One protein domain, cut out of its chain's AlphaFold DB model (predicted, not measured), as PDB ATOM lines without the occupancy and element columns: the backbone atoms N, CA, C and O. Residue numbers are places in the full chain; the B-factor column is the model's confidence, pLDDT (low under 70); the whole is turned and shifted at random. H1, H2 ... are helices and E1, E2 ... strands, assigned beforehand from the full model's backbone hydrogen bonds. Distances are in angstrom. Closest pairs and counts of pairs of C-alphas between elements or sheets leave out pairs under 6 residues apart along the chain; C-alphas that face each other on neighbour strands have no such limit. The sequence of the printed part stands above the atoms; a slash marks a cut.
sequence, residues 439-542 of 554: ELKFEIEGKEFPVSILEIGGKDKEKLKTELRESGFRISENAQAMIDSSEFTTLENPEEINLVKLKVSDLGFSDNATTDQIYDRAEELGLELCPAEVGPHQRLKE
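AT A GLANCE: This is residues 439 to 542 of the 554 residues of the protein "AAA_5 domain-containing protein" of Berkelbacteria bacterium GW2011_GWA1_36_9 (UniProt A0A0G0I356). The domain is an open arch: a narrow, staggered ribbon of three strands makes its top, with three helices gathered at one end and a lone helix, H3, with the long loop of residues 501 to 514 toward the other. The long strand E2 pairs with E1 over its first part and with E3 over the rest; H4 packs across the sheet over E2, H1 packs on H4, and H2 is near H1. The printed part has 104 residues, with four named helices and three named strands in the order E1 E2 H1 H2 E3 H3 H4. The sheet has the order E1 E2 E3, antiparallel throughout, and the class is mixed, helices and strands. The whole is only just loose, close to compact, with a radius of gyration of the C-alphas of 15.7 A and spans of 42 by 31 by 24 A.

IN THESE COORDINATES: The longest strand, E2, covers residues 447 to 456 and is 27.3 A from first to last C-alpha. E1 covers residues 441 to 444, beginning at C-alpha 441 at (104.883, 114.309, 53.438), and E3 covers residues 495 to 500, 16.4 A long. H4 covers residues 534 to 541, ending at C-alpha 541 at (106.227, 132.427, 61.378). H1, residues 461 to 470, is 14.3 A long, and H2 covers residues 477 to 484. H3, residues 515 to 524, is 14.1 A long and begins at C-alpha 515 at (127.964, 115.796, 61.662).

HOW THE PARTS SIT: E1 and E2 form a hairpin, antiparallel at 130 degrees, with N 442 and O 449 within hydrogen-bond range at 2.8 A. E2 and E3 are antiparallel at 154 degrees, with N 454 and O 497 within range at 2.9 A and N 495 and O 456 at 2.8 A. The pairing is staggered: residues 447 to 450 of E2 pair with E1, residues 451 to 456 with E3. H4 is on the sheet at a height of 8.5 A, over E2, and runs across the strands, at 84 degrees to E2 on the local plane. The closest C-alphas of E2 and H4 are those of Ile 456 and His 537, 6.1 A apart. H1 touches H4, their closest C-alphas being those of Leu 468 and Leu 540, 6.5 A apart, at a shallow tilt of 30 degrees, the same way. H1 and H2 are close but not clearly touching: their closest C-alphas, those of Lys 461 and Ile 483, are 6.6 A apart. H3 is not on the sheet and touches no helix. In H1, H2, H3 and H4 every O i to N i+4 pair is within hydrogen-bond range.

THE WHOLE: The two C-alphas farthest apart are those of Gly 446 and Glu 462, 42.4 A. The printed part has no cut. The link from E3 to H3, 14 residues, is long. The mean pLDDT of the printed part is 81.9; residues 439 to 440 and 510 to 511 are under 70.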
ATOM      1  N   GLU A 439      98.411 117.551  52.772       58.09
ATOM      2  CA  GLU A 439      99.619 117.642  53.599       58.09
ATOM      3  C   GLU A 439     100.788 117.008  52.836       58.09
ATOM      4  O   GLU A 439     100.764 115.813  52.536       58.09
ATOM      5  N   LEU A 440     101.795 117.815  52.493       66.12
ATOM      6  CA  LEU A 440     103.052 117.322  51.937       66.12
ATOM      7  C   LEU A 440     103.746 116.454  52.992       66.12
ATOM      8  O   LEU A 440     103.877 116.847  54.157       66.12
ATOM      9  N   LYS A 441     104.192 115.269  52.579       78.06
ATOM     10  CA  LYS A 441     104.883 114.309  53.438       78.06
ATOM     11  C   LYS A 441     106.193 113.883  52.793       78.06
ATOM     12  O   LYS A 441     106.240 113.632  51.593       78.06
ATOM     13  N   PHE A 442     107.236 113.808  53.604       74.88
ATOM     14  CA  PHE A 442     108.547 113.287  53.243       74.88
ATOM     15  C   PHE A 442     108.669 111.874  53.809       74.88
ATOM     16  O   PHE A 442     108.347 111.670  54.976       74.88
ATOM     17  N   GLU A 443     109.085 110.891  53.016       79.12
ATOM     18  CA  GLU A 443     109.125 109.492  53.451       79.12
ATOM     19  C   GLU A 443     110.566 108.979  53.539       79.12
ATOM     20  O   GLU A 443     111.320 109.065  52.573       79.12
ATOM     21  N   ILE A 444     110.932 108.399  54.686       76.62
ATOM     22  CA  ILE A 444     112.203 107.686  54.879       76.62
ATOM     23  C   ILE A 444     111.876 106.280  55.362       76.62
ATOM     24  O   ILE A 444     111.260 106.112  56.415       76.62
ATOM     25  N   GLU A 445     112.288 105.262  54.606       71.62
ATOM     26  CA  GLU A 445     112.158 103.849  55.003       71.62
ATOM     27  C   GLU A 445     110.725 103.452  55.446       71.62
ATOM     28  O   GLU A 445     110.544 102.683  56.392       71.62
ATOM     29  N   GLY A 446     109.684 103.984  54.790       71.44
ATOM     30  CA  GLY A 446     108.282 103.698  55.127       71.44
ATOM     31  C   GLY A 446     107.688 104.551  56.254       71.44
ATOM     32  O   GLY A 446     106.533 104.340  56.631       71.44
ATOM     33  N   LYS A 447     108.451 105.489  56.831       74.06
ATOM     34  CA  LYS A 447     107.957 106.466  57.811       74.06
ATOM     35  C   LYS A 447     107.703 107.804  57.135       74.06
ATOM     36  O   LYS A 447     108.603 108.364  56.521       74.06
ATOM     37  N   GLU A 448     106.496 108.325  57.311       81.38
ATOM     38  CA  GLU A 448     106.107 109.642  56.815       81.38
ATOM     39  C   GLU A 448     106.421 110.740  57.840       81.38
ATOM     40  O   GLU A 448     106.084 110.628  59.023       81.38
ATOM     41  N   PHE A 449     107.005 111.832  57.360       80.62
ATOM     42  CA  PHE A 449     107.338 113.030  58.116       80.62
ATOM     43  C   PHE A 449     106.597 114.233  57.525       80.62
ATOM     44  O   PHE A 449     106.542 114.377  56.302       80.62
ATOM     45  N   PRO A 450     106.020 115.109  58.358       77.25
ATOM     46  CA  PRO A 450     105.324 116.290  57.868       77.25
ATOM     47  C   PRO A 450     106.312 117.276  57.237       77.25
ATOM     48  O   PRO A 450     107.356 117.577  57.822       77.25
ATOM     49  N   VAL A 451     105.954 117.807  56.069       80.25
ATOM     50  CA  VAL A 451     106.691 118.889  55.407       80.25
ATOM     51  C   VAL A 451     105.992 120.211  55.695       80.25
ATOM     52  O   VAL A 451     104.795 120.372  55.451       80.25
ATOM     53  N   SER A 452     106.745 121.179  56.208       80.06
ATOM     54  CA  SER A 452     106.275 122.545  56.419       80.06
ATOM     55  C   SER A 452     106.833 123.474  55.345       80.06
ATOM     56  O   SER A 452     108.036 123.495  55.118       80.06
ATOM     57  N   ILE A 453     105.970 124.259  54.706       81.06
ATOM     58  CA  ILE A 453     106.376 125.246  53.693       81.06
ATOM     59  C   ILE A 453     106.734 126.561  54.392       81.06
ATOM     60  O   ILE A 453     105.909 127.073  55.154       81.06
ATOM     61  N   LEU A 454     107.916 127.129  54.159       86.06
ATOM     62  CA  LEU A 454     108.346 128.424  54.703       86.06
ATOM     63  C   LEU A 454     108.748 129.372  53.569       86.06
ATOM     64  O   LEU A 454     109.517 128.990  52.703       86.06
ATOM     65  N   GLU A 455     108.287 130.620  53.613       87.12
ATOM     66  CA  GLU A 455     108.789 131.677  52.728       87.12
ATOM     67  C   GLU A 455     110.047 132.329  53.338       87.12
ATOM     68  O   GLU A 455     110.002 132.874  54.453       87.12
ATOM     69  N   ILE A 456     111.164 132.273  52.612       88.38
ATOM     70  CA  ILE A 456     112.440 132.940  52.929       88.38
ATOM     71  C   ILE A 456     112.750 134.041  51.909       88.38
ATOM     72  O   ILE A 456     112.070 134.126  50.896       88.38
ATOM     73  N   GLY A 457     113.745 134.897  52.159       86.38
ATOM     74  CA  GLY A 457     114.168 135.939  51.216       86.38
ATOM     75  C   GLY A 457     113.354 137.242  51.254       86.38
ATOM     76  O   GLY A 457     112.384 137.404  51.999       86.38
ATOM     77  N   GLY A 458     113.793 138.242  50.480       86.56
ATOM     78  CA  GLY A 458     113.156 139.570  50.394       86.56
ATOM     79  C   GLY A 458     113.415 140.500  51.591       86.56
ATOM     80  O   GLY A 458     112.790 141.565  51.722       86.56
ATOM     81  N   LYS A 459     114.322 140.108  52.495       87.44
ATOM     82  CA  LYS A 459     114.702 140.876  53.686       87.44
ATOM     83  C   LYS A 459     116.203 140.784  53.904       87.44
ATOM     84  O   LYS A 459     116.753 139.697  53.974       87.44
ATOM     85  N   ASP A 460     116.851 141.933  54.064       89.50
ATOM     86  CA  ASP A 460     118.242 141.965  54.499       89.50
ATOM     87  C   ASP A 460     118.373 141.662  56.007       89.50
ATOM     88  O   ASP A 460     117.395 141.598  56.764       89.50
ATOM     89  N   LYS A 461     119.620 141.496  56.457       90.81
ATOM     90  CA  LYS A 461     119.965 141.193  57.853       90.81
ATOM     91  C   LYS A 461     119.373 142.182  58.855       90.81
ATOM     92  O   LYS A 461     118.924 141.773  59.926       90.81
ATOM     93  N   GLU A 462     119.399 143.478  58.546       90.00
ATOM     94  CA  GLU A 462     118.936 144.522  59.466       90.00
ATOM     95  C   GLU A 462     117.416 144.524  59.574       90.00
ATOM     96  O   GLU A 462     116.863 144.646  60.675       90.00
ATOM     97  N   LYS A 463     116.733 144.303  58.452       90.69
ATOM     98  CA  LYS A 463     115.284 144.156  58.401       90.69
ATOM     99  C   LYS A 463     114.825 142.922  59.176       90.69
ATOM    100  O   LYS A 463     113.924 143.046  60.002       90.69
ATOM    101  N   LEU A 464     115.494 141.775  59.020       88.62
ATOM    102  CA  LEU A 464     115.190 140.564  59.796       88.62
ATOM    103  C   LEU A 464     115.345 140.777  61.306       88.62
ATOM    104  O   LEU A 464     114.458 140.414  62.080       88.62
ATOM    105  N   LYS A 465     116.436 141.415  61.746       90.00
ATOM    106  CA  LYS A 465     116.632 141.749  63.170       90.00
ATOM    107  C   LYS A 465     115.560 142.692  63.695       90.00
ATOM    108  O   LYS A 465     115.108 142.533  64.829       90.00
ATOM    109  N   THR A 466     115.201 143.696  62.899       90.44
ATOM    110  CA  THR A 466     114.196 144.694  63.272       90.44
ATOM    111  C   THR A 466     112.840 144.025  63.448       90.44
ATOM    112  O   THR A 466     112.260 144.127  64.525       90.44
ATOM    113  N   GLU A 467     112.400 143.233  62.471       91.12
ATOM    114  CA  GLU A 467     111.118 142.524  62.534       91.12
ATOM    115  C   GLU A 467     111.059 141.501  63.678       91.12
ATOM    116  O   GLU A 467     110.025 141.369  64.338       91.12
ATOM    117  N   LEU A 468     112.165 140.801  63.968       88.69
ATOM    118  CA  LEU A 468     112.248 139.889  65.114       88.69
ATOM    119  C   LEU A 468     112.046 140.632  66.442       88.69
ATOM    120  O   LEU A 468     111.286 140.171  67.297       88.69
ATOM    121  N   ARG A 469     112.689 141.794  66.611       88.69
ATOM    122  CA  ARG A 469     112.559 142.626  67.820       88.69
ATOM    123  C   ARG A 469     111.169 143.245  67.939       88.69
ATOM    124  O   ARG A 469     110.594 143.225  69.024       88.69
ATOM    125  N   GLU A 470     110.619 143.757  66.839       89.50
ATOM    126  CA  GLU A 470     109.261 144.317  66.785       89.50
ATOM    127  C   GLU A 470     108.188 143.259  67.066       89.50
ATOM    128  O   GLU A 470     107.184 143.549  67.712       89.50
ATOM    129  N   SER A 471     108.440 142.008  66.675       85.81
ATOM    130  CA  SER A 471     107.591 140.856  67.005       85.81
ATOM    131  C   SER A 471     107.740 140.378  68.457       85.81
ATOM    132  O   SER A 471     107.124 139.385  68.840       85.81
ATOM    133  N   GLY A 472     108.538 141.069  69.280       83.25
ATOM    134  CA  GLY A 472     108.713 140.778  70.703       83.25
ATOM    135  C   GLY A 472     109.726 139.672  71.009       83.25
ATOM    136  O   GLY A 472     109.816 139.243  72.161       83.25
ATOM    137  N   PHE A 473     110.503 139.205  70.022       84.75
ATOM    138  CA  PHE A 473     111.528 138.187  70.247       84.75
ATOM    139  C   PHE A 473     112.833 138.799  70.754       84.75
ATOM    140  O   PHE A 473     113.353 139.783  70.221       84.75
ATOM    141  N   ARG A 474     113.413 138.169  71.780       82.94
ATOM    142  CA  ARG A 474     114.749 138.511  72.271       82.94
ATOM    143  C   ARG A 474     115.801 137.750  71.466       82.94
ATOM    144  O   ARG A 474     115.879 136.530  71.555       82.94
ATOM    145  N   ILE A 475     116.640 138.479  70.737       83.81
ATOM    146  CA  ILE A 475     117.810 137.922  70.046       83.81
ATOM    147  C   ILE A 475     118.953 137.809  71.069       83.81
ATOM    148  O   ILE A 475     119.284 138.792  71.735       83.81
ATOM    149  N   SER A 476     119.511 136.610  71.256       82.50
ATOM    150  CA  SER A 476     120.661 136.387  72.147       82.50
ATOM    151  C   SER A 476     121.950 136.944  71.534       82.50
ATOM    152  O   SER A 476     122.020 137.143  70.325       82.50
ATOM    153  N   GLU A 477     122.993 137.162  72.341       80.56
ATOM    154  CA  GLU A 477     124.295 137.626  71.828       80.56
ATOM    155  C   GLU A 477     124.884 136.658  70.785       80.56
ATOM    156  O   GLU A 477     125.411 137.102  69.769       80.56
ATOM    157  N   ASN A 478     124.701 135.346  70.970       75.69
ATOM    158  CA  ASN A 478     125.142 134.332  70.008       75.69
ATOM    159  C   ASN A 478     124.347 134.394  68.696       75.69
ATOM    160  O   ASN A 478     124.941 134.384  67.623       75.69
ATOM    161  N   ALA A 479     123.015 134.503  68.761       79.62
ATOM    162  CA  ALA A 479     122.184 134.626  67.561       79.62
ATOM    163  C   ALA A 479     122.461 135.942  66.816       79.62
ATOM    164  O   ALA A 479     122.477 135.978  65.590       79.62
ATOM    165  N   GLN A 480     122.732 137.015  67.562       85.12
ATOM    166  CA  GLN A 480     123.146 138.297  67.008       85.12
ATOM    167  C   GLN A 480     124.472 138.152  66.247       85.12
ATOM    168  O   GLN A 480     124.532 138.529  65.081       85.12
ATOM    169  N   ALA A 481     125.478 137.511  66.853       83.38
ATOM    170  CA  ALA A 481     126.762 137.236  66.210       83.38
ATOM    171  C   ALA A 481     126.633 136.349  64.956       83.38
ATOM    172  O   ALA A 481     127.323 136.594  63.970       83.38
ATOM    173  N   MET A 482     125.729 135.360  64.960       83.88
ATOM    174  CA  MET A 482     125.457 134.526  63.782       83.88
ATOM    175  C   MET A 482     124.867 135.341  62.626       83.88
ATOM    176  O   MET A 482     125.356 135.230  61.508       83.88
ATOM    177  N   ILE A 483     123.870 136.195  62.883       84.81
ATOM    178  CA  ILE A 483     123.269 137.045  61.837       84.81
ATOM    179  C   ILE A 483     124.282 138.093  61.336       84.81
ATOM    180  O   ILE A 483     124.314 138.418  60.148       84.81
ATOM    181  N   ASP A 484     125.130 138.616  62.226       86.81
ATOM    182  CA  ASP A 484     126.183 139.585  61.894       86.81
ATOM    183  C   ASP A 484     127.349 138.983  61.096       86.81
ATOM    184  O   ASP A 484     128.077 139.725  60.431       86.81
ATOM    185  N   SER A 485     127.513 137.656  61.113       88.38
ATOM    186  CA  SER A 485     128.563 136.959  60.367       88.38
ATOM    187  C   SER A 485     128.482 137.263  58.875       88.38
ATOM    188  O   SER A 485     127.397 137.288  58.293       88.38
ATOM    189  N   SER A 486     129.632 137.427  58.218       82.44
ATOM    190  CA  SER A 486     129.700 137.549  56.757       82.44
ATOM    191  C   SER A 486     129.183 136.307  56.026       82.44
ATOM    192  O   SER A 486     128.808 136.422  54.866       82.44
ATOM    193  N   GLU A 487     129.141 135.153  56.696       79.69
ATOM    194  CA  GLU A 487     128.639 133.886  56.146       79.69
ATOM    195  C   GLU A 487     127.109 133.782  56.172       79.69
ATOM    196  O   GLU A 487     126.533 132.979  55.447       79.69
ATOM    197  N   PHE A 488     126.425 134.614  56.965       84.56
ATOM    198  CA  PHE A 488     124.969 134.698  56.916       84.56
ATOM    199  C   PHE A 488     124.568 135.478  55.663       84.56
ATOM    200  O   PHE A 488     124.866 136.669  55.554       84.56
ATOM    201  N   THR A 489     123.892 134.840  54.717       85.94
ATOM    202  CA  THR A 489     123.373 135.480  53.501       85.94
ATOM    203  C   THR A 489     121.856 135.390  53.462       85.94
ATOM    204  O   THR A 489     121.279 134.461  54.017       85.94
ATOM    205  N   THR A 490     121.227 136.364  52.809       84.50
ATOM    206  CA  THR A 490     119.776 136.415  52.610       84.50
ATOM    207  C   THR A 490     119.463 136.488  51.126       84.50
ATOM    208  O   THR A 490     120.126 137.248  50.407       84.50
ATOM    209  N   LEU A 491     118.457 135.752  50.669       82.75
ATOM    210  CA  LEU A 491     117.967 135.827  49.299       82.75
ATOM    211  C   LEU A 491     117.359 137.208  49.016       82.75
ATOM    212  O   LEU A 491     116.614 137.778  49.817       82.75
ATOM    213  N   GLU A 492     117.682 137.762  47.847       78.31
ATOM    214  CA  GLU A 492     117.181 139.075  47.422       78.31
ATOM    215  C   GLU A 492     115.667 139.045  47.163       78.31
ATOM    216  O   GLU A 492     114.962 139.992  47.511       78.31
ATOM    217  N   ASN A 493     115.161 137.943  46.603       78.38
ATOM    218  CA  ASN A 493     113.745 137.747  46.297       78.38
ATOM    219  C   ASN A 493     113.135 136.701  47.240       78.38
ATOM    220  O   ASN A 493     113.840 135.761  47.602       78.38
ATOM    221  N   PRO A 494     111.857 136.850  47.639       83.81
ATOM    222  CA  PRO A 494     111.164 135.827  48.408       83.81
ATOM    223  C   PRO A 494     111.009 134.507  47.641       83.81
ATOM    224  O   PRO A 494     110.669 134.530  46.459       83.81
ATOM    225  N   GLU A 495     111.182 133.382  48.329       82.25
ATOM    226  CA  GLU A 495     111.066 132.021  47.799       82.25
ATOM    227  C   GLU A 495     110.405 131.089  48.831       82.25
ATOM    228  O   GLU A 495     110.652 131.210  50.032       82.25
ATOM    229  N   GLU A 496     109.559 130.155  48.382       83.31
ATOM    230  CA  GLU A 496     108.955 129.121  49.235       83.31
ATOM    231  C   GLU A 496     109.837 127.866  49.274       83.31
ATOM    232  O   GLU A 496     110.035 127.211  48.254       83.31
ATOM    233  N   ILE A 497     110.297 127.484  50.466       82.75
ATOM    234  CA  ILE A 497     111.079 126.267  50.696       82.75
ATOM    235  C   ILE A 497     110.287 125.218  51.481       82.75
ATOM    236  O   ILE A 497     109.440 125.536  52.324       82.75
ATOM    237  N   ASN A 498     110.606 123.949  51.242       83.44
ATOM    238  CA  ASN A 498     110.034 122.807  51.947       83.44
ATOM    239  C   ASN A 498     110.968 122.362  53.075       83.44
ATOM    240  O   ASN A 498     112.101 121.963  52.828       83.44
ATOM    241  N   LEU A 499     110.483 122.393  54.314       83.38
ATOM    242  CA  LEU A 499     111.236 121.998  55.501       83.38
ATOM    243  C   LEU A 499     110.689 120.695  56.074       83.38
ATOM    244  O   LEU A 499     109.489 120.579  56.328       83.38
ATOM    245  N   VAL A 500     111.582 119.754  56.362       83.25
ATOM    246  CA  VAL A 500     111.279 118.536  57.117       83.25
ATOM    247  C   VAL A 500     112.144 118.495  58.374       83.25
ATOM    248  O   VAL A 500     113.329 118.814  58.337       83.25
ATOM    249  N   LYS A 501     111.549 118.116  59.509       83.25
ATOM    250  CA  LYS A 501     112.266 117.968  60.781       83.25
ATOM    251  C   LYS A 501     112.500 116.490  61.066       83.25
ATOM    252  O   LYS A 501     111.541 115.748  61.277       83.25
ATOM    253  N   LEU A 502     113.766 116.088  61.111       82.38
ATOM    254  CA  LEU A 502     114.188 114.700  61.298       82.38
ATOM    255  C   LEU A 502     115.076 114.572  62.533       82.38
ATOM    256  O   LEU A 502     115.880 115.455  62.830       82.38
ATOM    257  N   LYS A 503     114.952 113.462  63.262       81.94
ATOM    258  CA  LYS A 503     115.922 113.089  64.298       81.94
ATOM    259  C   LYS A 503     117.090 112.348  63.661       81.94
ATOM    260  O   LYS A 503     116.933 111.672  62.651       81.94
ATOM    261  N   VAL A 504     118.236 112.337  64.337       80.62
ATOM    262  CA  VAL A 504     119.402 111.522  63.937       80.62
ATOM    263  C   VAL A 504     119.034 110.035  63.781       80.62
ATOM    264  O   VAL A 504     119.489 109.369  62.857       80.62
ATOM    265  N   SER A 505     118.128 109.526  64.621       79.88
ATOM    266  CA  SER A 505     117.601 108.163  64.500       79.88
ATOM    267  C   SER A 505     116.705 107.941  63.280       79.88
ATOM    268  O   SER A 505     116.596 106.812  62.810       79.88
ATOM    269  N   ASP A 506     116.046 108.988  62.776       82.69
ATOM    270  CA  ASP A 506     115.199 108.913  61.578       82.69
ATOM    271  C   ASP A 506     116.048 108.795  60.304       82.69
ATOM    272  O   ASP A 506     115.595 108.229  59.316       82.69
ATOM    273  N   LEU A 507     117.309 109.237  60.367       80.75
ATOM    274  CA  LEU A 507     118.320 109.048  59.323       80.75
ATOM    275  C   LEU A 507     118.987 107.658  59.366       80.75
ATOM    276  O   LEU A 507     119.840 107.357  58.531       80.75
ATOM    277  N   GLY A 508     118.596 106.802  60.321       81.38
ATOM    278  CA  GLY A 508     119.068 105.419  60.437       81.38
ATOM    279  C   GLY A 508     120.252 105.210  61.387       81.38
ATOM    280  O   GLY A 508     120.814 104.115  61.432       81.38
ATOM    281  N   PHE A 509     120.637 106.219  62.173       82.94
ATOM    282  CA  PHE A 509     121.754 106.104  63.113       82.94
ATOM    283  C   PHE A 509     121.295 105.663  64.507       82.94
ATOM    284  O   PHE A 509     120.383 106.244  65.092       82.94
ATOM    285  N   SER A 510     121.945 104.633  65.061       68.25
ATOM    286  CA  SER A 510     121.550 104.039  66.345       68.25
ATOM    287  C   SER A 510     122.189 104.680  67.581       68.25
ATOM    288  O   SER A 510     121.594 104.535  68.635       68.25
ATOM    289  N   ASP A 511     123.367 105.317  67.467       67.06
ATOM    290  CA  ASP A 511     124.000 106.249  68.433       67.06
ATOM    291  C   ASP A 511     125.394 106.691  67.903       67.06
ATOM    292  O   ASP A 511     126.064 105.913  67.225       67.06
ATOM    293  N   ASN A 512     125.860 107.905  68.247       71.38
ATOM    294  CA  ASN A 512     127.187 108.484  67.908       71.38
ATOM    295  C   ASN A 512     127.485 108.786  66.415       71.38
ATOM    296  O   ASN A 512     128.632 108.644  65.986       71.38
ATOM    297  N   ALA A 513     126.500 109.231  65.626       80.94
ATOM    298  CA  ALA A 513     126.763 109.748  64.276       80.94
ATOM    299  C   ALA A 513     127.540 111.076  64.324       80.94
ATOM    300  O   ALA A 513     127.238 111.943  65.150       80.94
ATOM    301  N   THR A 514     128.534 111.243  63.450       84.12
ATOM    302  CA  THR A 514     129.215 112.535  63.275       84.12
ATOM    303  C   THR A 514     128.378 113.478  62.411       84.12
ATOM    304  O   THR A 514     127.535 113.032  61.637       84.12
ATOM    305  N   THR A 515     128.625 114.788  62.510       75.38
ATOM    306  CA  THR A 515     127.964 115.796  61.662       75.38
ATOM    307  C   THR A 515     128.142 115.488  60.173       75.38
ATOM    308  O   THR A 515     127.161 115.489  59.444       75.38
ATOM    309  N   ASP A 516     129.351 115.104  59.750       78.31
ATOM    310  CA  ASP A 516     129.618 114.717  58.358       78.31
ATOM    311  C   ASP A 516     128.755 113.521  57.922       78.31
ATOM    312  O   ASP A 516     128.150 113.552  56.862       78.31
ATOM    313  N   GLN A 517     128.601 112.498  58.774       81.50
ATOM    314  CA  GLN A 517     127.754 111.338  58.468       81.50
ATOM    315  C   GLN A 517     126.270 111.702  58.371       81.50
ATOM    316  O   GLN A 517     125.539 111.107  57.583       81.50
ATOM    317  N   ILE A 518     125.816 112.656  59.186       79.94
ATOM    318  CA  ILE A 518     124.443 113.167  59.139       79.94
ATOM    319  C   ILE A 518     124.218 113.934  57.833       79.94
ATOM    320  O   ILE A 518     123.188 113.731  57.196       79.94
ATOM    321  N   TYR A 519     125.176 114.768  57.422       80.56
ATOM    322  CA  TYR A 519     125.103 115.555  56.190       80.56
ATOM    323  C   TYR A 519     125.169 114.678  54.943       80.56
ATOM    324  O   TYR A 519     124.288 114.789  54.096       80.56
ATOM    325  N   ASP A 520     126.114 113.738  54.885       79.94
ATOM    326  CA  ASP A 520     126.211 112.764  53.795       79.94
ATOM    327  C   ASP A 520     124.896 111.978  53.661       79.94
ATOM    328  O   ASP A 520     124.369 111.788  52.566       79.94
ATOM    329  N   ARG A 521     124.308 111.561  54.792       83.75
ATOM    330  CA  ARG A 521     123.036 110.829  54.797       83.75
ATOM    331  C   ARG A 521     121.841 111.700  54.410       83.75
ATOM    332  O   ARG A 521     120.911 111.191  53.790       83.75
ATOM    333  N   ALA A 522     121.832 112.977  54.779       76.31
ATOM    334  CA  ALA A 522     120.806 113.923  54.350       76.31
ATOM    335  C   ALA A 522     120.883 114.156  52.831       76.31
ATOM    336  O   ALA A 522     119.857 114.060  52.157       76.31
ATOM    337  N   GLU A 523     122.090 114.334  52.284       75.56
ATOM    338  CA  GLU A 523     122.330 114.496  50.844       75.56
ATOM    339  C   GLU A 523     121.917 113.236  50.059       75.56
ATOM    340  O   GLU A 523     121.227 113.334  49.043       75.56
ATOM    341  N   GLU A 524     122.226 112.035  50.569       74.75
ATOM    342  CA  GLU A 524     121.744 110.761  50.003       74.75
ATOM    343  C   GLU A 524     120.209 110.665  49.938       74.75
ATOM    344  O   GLU A 524     119.667 110.001  49.052       74.75
ATOM    345  N   LEU A 525     119.508 111.299  50.883       75.88
ATOM    346  CA  LEU A 525     118.045 111.340  50.952       75.88
ATOM    347  C   LEU A 525     117.439 112.501  50.142       75.88
ATOM    348  O   LEU A 525     116.223 112.694  50.180       75.88
ATOM    349  N   GLY A 526     118.259 113.258  49.404       77.62
ATOM    350  CA  GLY A 526     117.821 114.412  48.615       77.62
ATOM    351  C   GLY A 526     117.451 115.630  49.462       77.62
ATOM    352  O   GLY A 526     116.668 116.468  49.017       77.62
ATOM    353  N   LEU A 527     117.966 115.708  50.691       77.00
ATOM    354  CA  LEU A 527     117.831 116.868  51.563       77.00
ATOM    355  C   LEU A 527     119.067 117.749  51.432       77.00
ATOM    356  O   LEU A 527     120.193 117.263  51.354       77.00
ATOM    357  N   GLU A 528     118.848 119.052  51.489       78.94
ATOM    358  CA  GLU A 528     119.915 120.041  51.554       78.94
ATOM    359  C   GLU A 528     119.898 120.728  52.918       78.94
ATOM    360  O   GLU A 528     118.867 120.795  53.598       78.94
ATOM    361  N   LEU A 529     121.055 121.245  53.331       78.38
ATOM    362  CA  LEU A 529     121.132 122.045  54.545       78.38
ATOM    363  C   LEU A 529     120.340 123.333  54.367       78.38
ATOM    364  O   LEU A 529     120.423 124.009  53.341       78.38
ATOM    365  N   CYS A 530     119.576 123.679  55.398       79.25
ATOM    366  CA  CYS A 530     118.769 124.884  55.383       79.25
ATOM    367  C   CYS A 530     119.669 126.121  55.221       79.25
ATOM    368  O   CYS A 530     120.642 126.265  55.970       79.25
ATOM    369  N   PRO A 531     119.324 127.065  54.326       84.81
ATOM    370  CA  PRO A 531     119.966 128.371  54.310       84.81
ATOM    371  C   PRO A 531     119.934 129.016  55.701       84.81
ATOM    372  O   PRO A 531     118.955 128.890  56.440       84.81
ATOM    373  N   ALA A 532     120.979 129.760  56.067       83.94
ATOM    374  CA  ALA A 532     121.089 130.341  57.409       83.94
ATOM    375  C   ALA A 532     119.900 131.260  57.775       83.94
ATOM    376  O   ALA A 532     119.533 131.378  58.948       83.94
ATOM    377  N   GLU A 533     119.258 131.885  56.781       88.44
ATOM    378  CA  GLU A 533     118.094 132.754  56.980       88.44
ATOM    379  C   GLU A 533     116.790 132.020  57.328       88.44
ATOM    380  O   GLU A 533     115.860 132.644  57.845       88.44
ATOM    381  N   VAL A 534     116.732 130.694  57.155       88.06
ATOM    382  CA  VAL A 534     115.571 129.875  57.539       88.06
ATOM    383  C   VAL A 534     115.215 130.077  59.009       88.06
ATOM    384  O   VAL A 534     114.043 130.244  59.337       88.06
ATOM    385  N   GLY A 535     116.210 130.135  59.900       85.19
ATOM    386  CA  GLY A 535     115.989 130.286  61.342       85.19
ATOM    387  C   GLY A 535     115.172 131.538  61.707       85.19
ATOM    388  O   GLY A 535     114.105 131.417  62.319       85.19
ATOM    389  N   PRO A 536     115.621 132.753  61.332       88.19
ATOM    390  CA  PRO A 536     114.858 133.988  61.521       88.19
ATOM    391  C   PRO A 536     113.454 133.972  60.906       88.19
ATOM    392  O   PRO A 536     112.500 134.399  61.562       88.19
ATOM    393  N   HIS A 537     113.304 133.457  59.683       89.25
ATOM    394  CA  HIS A 537     112.008 133.381  59.004       89.25
ATOM    395  C   HIS A 537     111.046 132.408  59.705       89.25
ATOM    396  O   HIS A 537     109.892 132.761  59.968       89.25
ATOM    397  N   GLN A 538     111.530 131.230  60.110       86.19
ATOM    398  CA  GLN A 538     110.746 130.249  60.864       86.19
ATOM    399  C   GLN A 538     110.301 130.821  62.214       86.19
ATOM    400  O   GLN A 538     109.137 130.689  62.590       86.19
ATOM    401  N   ARG A 539     111.182 131.544  62.921       85.62
ATOM    402  CA  ARG A 539     110.860 132.199  64.202       85.62
ATOM    403  C   ARG A 539     109.771 133.265  64.063       85.62
ATOM    404  O   ARG A 539     108.920 133.383  64.946       85.62
ATOM    405  N   LEU A 540     109.790 134.040  62.976       86.19
ATOM    406  CA  LEU A 540     108.754 135.036  62.673       86.19
ATOM    407  C   LEU A 540     107.402 134.385  62.347       86.19
ATOM    408  O   LEU A 540     106.356 134.932  62.714       86.19
ATOM    409  N   LYS A 541     107.423 133.217  61.694       85.06
ATOM    410  CA  LYS A 541     106.227 132.427  61.378       85.06
ATOM    411  C   LYS A 541     105.625 131.766  62.625       85.06
ATOM    412  O   LYS A 541     104.418 131.849  62.846       85.06
ATOM    413  N   GLU A 542     106.448 131.149  63.467       79.75
ATOM    414  CA  GLU A 542     106.011 130.353  64.621       79.75
ATOM    415  C   GLU A 542     105.962 131.165  65.916       79.75
ATOM    416  O   GLU A 542     106.766 130.961  66.824       79.75
TER     417      GLU A 542